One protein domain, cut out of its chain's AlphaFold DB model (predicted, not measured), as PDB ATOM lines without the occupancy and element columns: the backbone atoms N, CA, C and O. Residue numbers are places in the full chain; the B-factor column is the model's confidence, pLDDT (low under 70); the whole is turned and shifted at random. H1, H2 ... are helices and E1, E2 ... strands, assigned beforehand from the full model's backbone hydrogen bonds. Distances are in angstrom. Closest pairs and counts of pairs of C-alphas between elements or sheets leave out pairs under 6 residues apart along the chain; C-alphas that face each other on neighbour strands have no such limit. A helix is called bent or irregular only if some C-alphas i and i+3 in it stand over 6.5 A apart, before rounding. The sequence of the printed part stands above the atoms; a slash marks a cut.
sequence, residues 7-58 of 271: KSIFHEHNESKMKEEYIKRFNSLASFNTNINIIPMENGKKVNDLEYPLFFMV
ATOM      1  N   LYS A   7       0.236  22.293  34.197       90.88
ATOM      2  CA  LYS A   7       0.913  23.032  33.121       90.88
ATOM      3  C   LYS A   7       1.679  24.252  33.645       90.88
ATOM      4  O   LYS A   7       2.824  24.451  33.257       90.88
ATOM      5  N   SER A   8       1.091  25.060  34.535       93.69
ATOM      6  CA  SER A   8       1.805  26.227  35.072       93.69
ATOM      7  C   SER A   8       2.975  25.827  35.971       93.69
ATOM      8  O   SER A   8       4.032  26.442  35.900       93.69
ATOM      9  N   ILE A   9       2.825  24.753  36.750       94.69
ATOM     10  CA  ILE A   9       3.896  24.205  37.596       94.69
ATOM     11  C   ILE A   9       5.050  23.656  36.748       94.69
ATOM     12  O   ILE A   9       6.208  23.884  37.086       94.69
ATOM     13  N   PHE A  10       4.742  22.982  35.636       93.38
ATOM     14  CA  PHE A  10       5.746  22.514  34.680       93.38
ATOM     15  C   PHE A  10       6.584  23.669  34.119       93.38
ATOM     16  O   PHE A  10       7.808  23.586  34.133       93.38
ATOM     17  N   HIS A  11       5.935  24.750  33.671       92.62
ATOM     18  CA  HIS A  11       6.630  25.901  33.085       92.62
ATOM     19  C   HIS A  11       7.396  26.752  34.111       92.62
ATOM     20  O   HIS A  11       8.435  27.305  33.769       92.62
ATOM     21  N   GLU A  12       6.900  26.884  35.345       94.62
ATOM     22  CA  GLU A  12       7.560  27.676  36.399       94.62
ATOM     23  C   GLU A  12       8.718  26.930  37.070       94.62
ATOM     24  O   GLU A  12       9.666  27.548  37.554       94.62
ATOM     25  N   HIS A  13       8.633  25.601  37.128       93.88
ATOM     26  CA  HIS A  13       9.638  24.763  37.766       93.88
ATOM     27  C   HIS A  13      10.225  23.774  36.759       93.88
ATOM     28  O   HIS A  13      11.187  24.100  36.071       93.88
ATOM     29  N   ASN A  14       9.699  22.549  36.707       93.75
ATOM     30  CA  ASN A  14      10.121  21.496  35.786       93.75
ATOM     31  C   ASN A  14       9.148  20.305  35.844       93.75
ATOM     32  O   ASN A  14       8.218  20.264  36.657       93.75
ATOM     33  N   GLU A  15       9.399  19.302  35.002       93.75
ATOM     34  CA  GLU A  15       8.631  18.055  34.943       93.75
ATOM     35  C   GLU A  15       8.602  17.290  36.267       93.75
ATOM     36  O   GLU A  15       7.544  16.805  36.663       93.75
ATOM     37  N   SER A  16       9.729  17.225  36.983       96.56
ATOM     38  CA  SER A  16       9.808  16.516  38.265       96.56
ATOM     39  C   SER A  16       8.837  17.112  39.285       96.56
ATOM     40  O   SER A  16       8.023  16.399  39.866       96.56
ATOM     41  N   LYS A  17       8.827  18.444  39.431       96.44
ATOM     42  CA  LYS A  17       7.908  19.143  40.344       96.44
ATOM     43  C   LYS A  17       6.446  19.021  39.931       96.44
ATOM     44  O   LYS A  17       5.577  18.912  40.794       96.44
ATOM     45  N   MET A  18       6.167  19.005  38.630       95.38
ATOM     46  CA  MET A  18       4.821  18.742  38.125       95.38
ATOM     47  C   MET A  18       4.358  17.320  38.482       95.38
ATOM     48  O   MET A  18       3.252  17.167  39.000       95.38
ATOM     49  N   LYS A  19       5.210  16.303  38.290       94.50
ATOM     50  CA  LYS A  19       4.918  14.904  38.651       94.50
ATOM     51  C   LYS A  19       4.732  14.721  40.157       94.50
ATOM     52  O   LYS A  19       3.774  14.070  40.566       94.50
ATOM     53  N   GLU A  20       5.589  15.329  40.981       96.81
ATOM     54  CA  GLU A  20       5.434  15.344  42.445       96.81
ATOM     55  C   GLU A  20       4.056  15.897  42.851       96.81
ATOM     56  O   GLU A  20       3.343  15.293  43.654       96.81
ATOM     57  N   GLU A  21       3.649  17.028  42.265       96.06
ATOM     58  CA  GLU A  21       2.352  17.637  42.552       96.06
ATOM     59  C   GLU A  21       1.180  16.797  42.016       96.06
ATOM     60  O   GLU A  21       0.158  16.688  42.695       96.06
ATOM     61  N   TYR A  22       1.306  16.171  40.840       95.12
ATOM     62  CA  TYR A  22       0.308  15.225  40.329       95.12
ATOM     63  C   TYR A  22       0.095  14.068  41.311       95.12
ATOM     64  O   TYR A  22      -1.037  13.838  41.730       95.12
ATOM     65  N   ILE A  23       1.172  13.401  41.746       96.25
ATOM     66  CA  ILE A  23       1.114  12.268  42.685       96.25
ATOM     67  C   ILE A  23       0.476  12.704  44.006       96.25
ATOM     68  O   ILE A  23      -0.388  12.016  44.547       96.25
ATOM     69  N   LYS A  24       0.855  13.881  44.515       96.12
ATOM     70  CA  LYS A  24       0.266  14.458  45.727       96.12
ATOM     71  C   LYS A  24      -1.235  14.715  45.582       96.12
ATOM     72  O   LYS A  24      -1.980  14.482  46.531       96.12
ATOM     73  N   ARG A  25      -1.687  15.212  44.426       95.81
ATOM     74  CA  ARG A  25      -3.115  15.420  44.151       95.81
ATOM     75  C   ARG A  25      -3.838  14.089  44.024       95.81
ATOM     76  O   ARG A  25      -4.850  13.915  44.685       95.81
ATOM     77  N   PHE A  26      -3.313  13.149  43.251       96.12
ATOM     78  CA  PHE A  26      -3.928  11.843  43.024       96.12
ATOM     79  C   PHE A  26      -4.101  11.028  44.320       96.12
ATOM     80  O   PHE A  26      -5.141  10.414  44.531       96.12
ATOM     81  N   ASN A  27      -3.122  11.095  45.231       96.62
ATOM     82  CA  ASN A  27      -3.144  10.389  46.519       96.62
ATOM     83  C   ASN A  27      -3.767  11.199  47.674       96.62
ATOM     84  O   ASN A  27      -3.679  10.802  48.836       96.62
ATOM     85  N   SER A  28      -4.354  12.363  47.394       96.31
ATOM     86  CA  SER A  28      -5.014  13.183  48.413       96.31
ATOM     87  C   SER A  28      -6.283  12.504  48.930       96.31
ATOM     88  O   SER A  28      -7.068  11.979  48.150       96.31
ATOM     89  N   LEU A  29      -6.567  12.630  50.232       95.56
ATOM     90  CA  LEU A  29      -7.837  12.180  50.827       95.56
ATOM     91  C   LEU A  29      -9.072  12.886  50.241       95.56
ATOM     92  O   LEU A  29     -10.192  12.423  50.417       95.56
ATOM     93  N   ALA A  30      -8.878  14.031  49.585       95.31
ATOM     94  CA  ALA A  30      -9.948  14.779  48.931       95.31
ATOM     95  C   ALA A  30     -10.149  14.391  47.454       95.31
ATOM     96  O   ALA A  30     -10.952  15.036  46.770       95.31
ATOM     97  N   SER A  31      -9.382  13.420  46.950       96.94
ATOM     98  CA  SER A  31      -9.420  12.997  45.553       96.94
ATOM     99  C   SER A  31     -10.342  11.813  45.338       96.94
ATOM    100  O   SER A  31     -10.400  10.873  46.125       96.94
ATOM    101  N   PHE A  32     -11.049  11.889  44.224       97.50
ATOM    102  CA  PHE A  32     -11.969  10.893  43.725       97.50
ATOM    103  C   PHE A  32     -11.377  10.324  42.445       97.50
ATOM    104  O   PHE A  32     -11.435  10.956  41.386       97.50
ATOM    105  N   ASN A  33     -10.767   9.151  42.570       96.12
ATOM    106  CA  ASN A  33     -10.077   8.478  41.479       96.12
ATOM    107  C   ASN A  33     -11.087   7.610  40.730       96.12
ATOM    108  O   ASN A  33     -11.709   6.728  41.319       96.12
ATOM    109  N   THR A  34     -11.292   7.908  39.451       94.19
ATOM    110  CA  THR A  34     -12.233   7.173  38.602       94.19
ATOM    111  C   THR A  34     -11.527   5.995  37.934       94.19
ATOM    112  O   THR A  34     -10.299   5.959  37.873       94.19
ATOM    113  N   ASN A  35     -12.301   5.053  37.397       88.75
ATOM    114  CA  ASN A  35     -11.758   3.942  36.608       88.75
ATOM    115  C   ASN A  35     -11.548   4.305  35.128       88.75
ATOM    116  O   ASN A  35     -11.181   3.440  34.343       88.75
ATOM    117  N   ILE A  36     -11.801   5.560  34.749       92.56
ATOM    118  CA  ILE A  36     -11.671   6.027  33.371       92.56
ATOM    119  C   ILE A  36     -10.251   6.541  33.176       92.56
ATOM    120  O   ILE A  36      -9.786   7.395  33.935       92.56
ATOM    121  N   ASN A  37      -9.576   6.061  32.139       93.12
ATOM    122  CA  ASN A  37      -8.248   6.530  31.771       93.12
ATOM    123  C   ASN A  37      -8.323   7.580  30.660       93.12
ATOM    124  O   ASN A  37      -9.161   7.517  29.764       93.12
ATOM    125  N   ILE A  38      -7.412   8.547  30.705       93.69
ATOM    126  CA  ILE A  38      -7.234   9.547  29.658       93.69
ATOM    127  C   ILE A  38      -5.843   9.435  29.045       93.69
ATOM    128  O   ILE A  38      -4.824   9.341  29.729       93.69
ATOM    129  N   ILE A  39      -5.817   9.494  27.722       93.88
ATOM    130  CA  ILE A  39      -4.602   9.560  26.916       93.88
ATOM    131  C   ILE A  39      -4.210  11.037  26.750       93.88
ATOM    132  O   ILE A  39      -5.041  11.828  26.278       93.88
ATOM    133  N   PRO A  40      -2.981  11.434  27.120       91.56
ATOM    134  CA  PRO A  40      -2.524  12.806  26.989       91.56
ATOM    135  C   PRO A  40      -2.226  13.166  25.525       91.56
ATOM    136  O   PRO A  40      -1.996  12.311  24.667       91.56
ATOM    137  N   MET A  41      -2.206  14.473  25.261       91.06
ATOM    138  CA  MET A  41      -1.862  15.053  23.964       91.06
ATOM    139  C   MET A  41      -0.468  15.679  24.023       91.06
ATOM    140  O   MET A  41      -0.195  16.506  24.892       91.06
ATOM    141  N   GLU A  42       0.385  15.354  23.056       88.69
ATOM    142  CA  GLU A  42       1.691  15.978  22.858       88.69
ATOM    143  C   GLU A  42       1.846  16.408  21.396       88.69
ATOM    144  O   GLU A  42       1.630  15.632  20.467       88.69
ATOM    145  N   ASN A  43       2.197  17.680  21.177       86.44
ATOM    146  CA  ASN A  43       2.435  18.245  19.843       86.44
ATOM    147  C   ASN A  43       1.328  17.960  18.804       86.44
ATOM    148  O   ASN A  43       1.613  17.803  17.617       86.44
ATOM    149  N   GLY A  44       0.062  17.932  19.229       87.44
ATOM    150  CA  GLY A  44      -1.067  17.680  18.332       87.44
ATOM    151  C   GLY A  44      -1.425  16.209  18.131       87.44
ATOM    152  O   GLY A  44      -2.248  15.911  17.271       87.44
ATOM    153  N   LYS A  45      -0.815  15.283  18.880       89.75
ATOM    154  CA  LYS A  45      -1.055  13.841  18.756       89.75
ATOM    155  C   LYS A  45      -1.297  13.202  20.118       89.75
ATOM    156  O   LYS A  45      -0.741  13.645  21.118       89.75
ATOM    157  N   LYS A  46      -2.103  12.141  20.142       90.44
ATOM    158  CA  LYS A  46      -2.245  11.275  21.319       90.44
ATOM    159  C   LYS A  46      -0.958  10.485  21.552       90.44
ATOM    160  O   LYS A  46      -0.413   9.918  20.606       90.44
ATOM    161  N   VAL A  47      -0.516  10.422  22.804       92.81
ATOM    162  CA  VAL A  47       0.611   9.586  23.249       92.81
ATOM    163  C   VAL A  47       0.046   8.236  23.690       92.81
ATOM    164  O   VAL A  47      -0.277   8.038  24.854       92.81
ATOM    165  N   ASN A  48      -0.201   7.342  22.730       87.75
ATOM    166  CA  ASN A  48      -1.009   6.129  22.942       87.75
ATOM    167  C   ASN A  48      -0.375   5.084  23.878       87.75
ATOM    168  O   ASN A  48      -1.052   4.150  24.290       87.75
ATOM    169  N   ASP A  49       0.912   5.209  24.177       91.69
ATOM    170  CA  ASP A  49       1.658   4.385  25.128       91.69
ATOM    171  C   ASP A  49       1.566   4.901  26.575       91.69
ATOM    172  O   ASP A  49       2.142   4.303  27.484       91.69
ATOM    173  N   LEU A  50       0.826   5.992  26.800       92.25
ATOM    174  CA  LEU A  50       0.671   6.624  28.101       92.25
ATOM    175  C   LEU A  50      -0.803   6.865  28.432       92.25
ATOM    176  O   LEU A  50      -1.547   7.482  27.673       92.25
ATOM    177  N   GLU A  51      -1.204   6.441  29.623       93.06
ATOM    178  CA  GLU A  51      -2.543   6.661  30.158       93.06
ATOM    179  C   GLU A  51      -2.455   7.218  31.578       93.06
ATOM    180  O   GLU A  51      -1.581   6.839  32.361       93.06
ATOM    181  N   TYR A  52      -3.380   8.114  31.910       92.62
ATOM    182  CA  TYR A  52      -3.539   8.640  33.259       92.62
ATOM    183  C   TYR A  52      -4.951   8.359  33.764       92.62
ATOM    184  O   TYR A  52      -5.906   8.687  33.059       92.62
ATOM    185  N   PRO A  53      -5.120   7.836  34.988       92.94
ATOM    186  CA  PRO A  53      -6.441   7.730  35.585       92.94
ATOM    187  C   PRO A  53      -7.034   9.128  35.774       92.94
ATOM    188  O   PRO A  53      -6.400  10.030  36.340       92.94
ATOM    189  N   LEU A  54      -8.261   9.312  35.298       95.19
ATOM    190  CA  LEU A  54      -9.023  10.527  35.516       95.19
ATOM    191  C   LEU A  54      -9.427  10.593  36.988       95.19
ATOM    192  O   LEU A  54      -9.973   9.646  37.555       95.19
ATOM    193  N   PHE A  55      -9.184  11.738  37.611       96.12
ATOM    194  CA  PHE A  55      -9.616  12.010  38.972       96.12
ATOM    195  C   PHE A  55     -10.033  13.470  39.115       96.12
ATOM    196  O   PHE A  55      -9.617  14.339  38.345       96.12
ATOM    197  N   PHE A  56     -10.829  13.753  40.139       95.69
ATOM    198  CA  PHE A  56     -11.138  15.117  40.556       95.69
ATOM    199  C   PHE A  56     -10.927  15.268  42.058       95.69
ATOM    200  O   PHE A  56     -11.016  14.306  42.811       95.69
ATOM    201  N   MET A  57     -10.642  16.490  42.506       95.06
ATOM    202  CA  MET A  57     -10.378  16.776  43.916       95.06
ATOM    203  C   MET A  57     -11.348  17.824  44.443       95.06
ATOM    204  O   MET A  57     -11.442  18.929  43.900       95.06
ATOM    205  N   VAL A  58     -12.015  17.521  45.555       94.62
ATOM    206  CA  VAL A  58     -12.915  18.471  46.216       94.62
ATOM    207  C   VAL A  58     -12.101  19.402  47.106       94.62
ATOM    208  O   VAL A  58     -11.730  19.097  48.236       94.62
TER     209      VAL A  58
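AT A GLANCE: This is residues 7 to 58 of the 271 residues of the protein "Fic/DOC family protein" of Staphylococcus schleiferi (UniProt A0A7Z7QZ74). The short helix H1 folds back on the first turns of the longer helix H2, and H2 and a bent two-strand hairpin, E1 and E2, make an open V that meets where H2 ends and E1 begins. The loop of residues 39 to 51 prolongs the hairpin away from that corner. The 52 printed residues hold two named helices and then two named strands, in the order H1, H2, E1, E2; the sheet E1 - E2 is antiparallel and the class is mixed, helices and strands. The whole is flat and only just loose, close to compact, with a radius of gyration of the C-alphas of 12.2 A and spans of 33 by 28 by 15 A.

HOW THE PARTS SIT: H1, residues 7 to 12, and H2, residues 15 to 26, form a helical hairpin and run opposite ways at a steep tilt of 43 degrees. They touch, H2 with residues 17 to 18 alone; the closest C-alphas are those of Phe 10 and Met 18, 5.2 A apart. In both helices every O i to N i+4 pair is within hydrogen-bond range. E1, residues 31 to 38, bends by 87 degrees at residue 35; its closest C-alpha to H2 is that of Ser 31, 6.9 A from that of Arg 25. E2, residues 52 to 57, forms an antiparallel hairpin with E1, with N 32 and O 56 at 2.8 A and N 54 and O 36 at 2.8 A, within hydrogen-bond range. The closest C-alphas of H2 and E2 are those of Phe 26 and Phe 55, 7.0 A apart. H1 is apart from E1 and E2.

IN THESE COORDINATES: H1 begins at C-alpha 7, (0.913, 23.032, 33.121), and is 8.7 A long from first to last C-alpha. H2 measures 16.2 A, E1 16.4 A and E2 15.1 A; E2 ends at C-alpha 57, (-10.378, 16.776, 43.916).

THE WHOLE: The two C-alphas farthest apart are those of Leu 29 and Gly 44, 33.6 A. The links H1 to H2 and H2 to E1 are tight, and E1 to E2 is long, with residues 41 to 42 paired antiparallel with 45 to 46. The printed part has no cut, and no printed residue is under 70 in pLDDT.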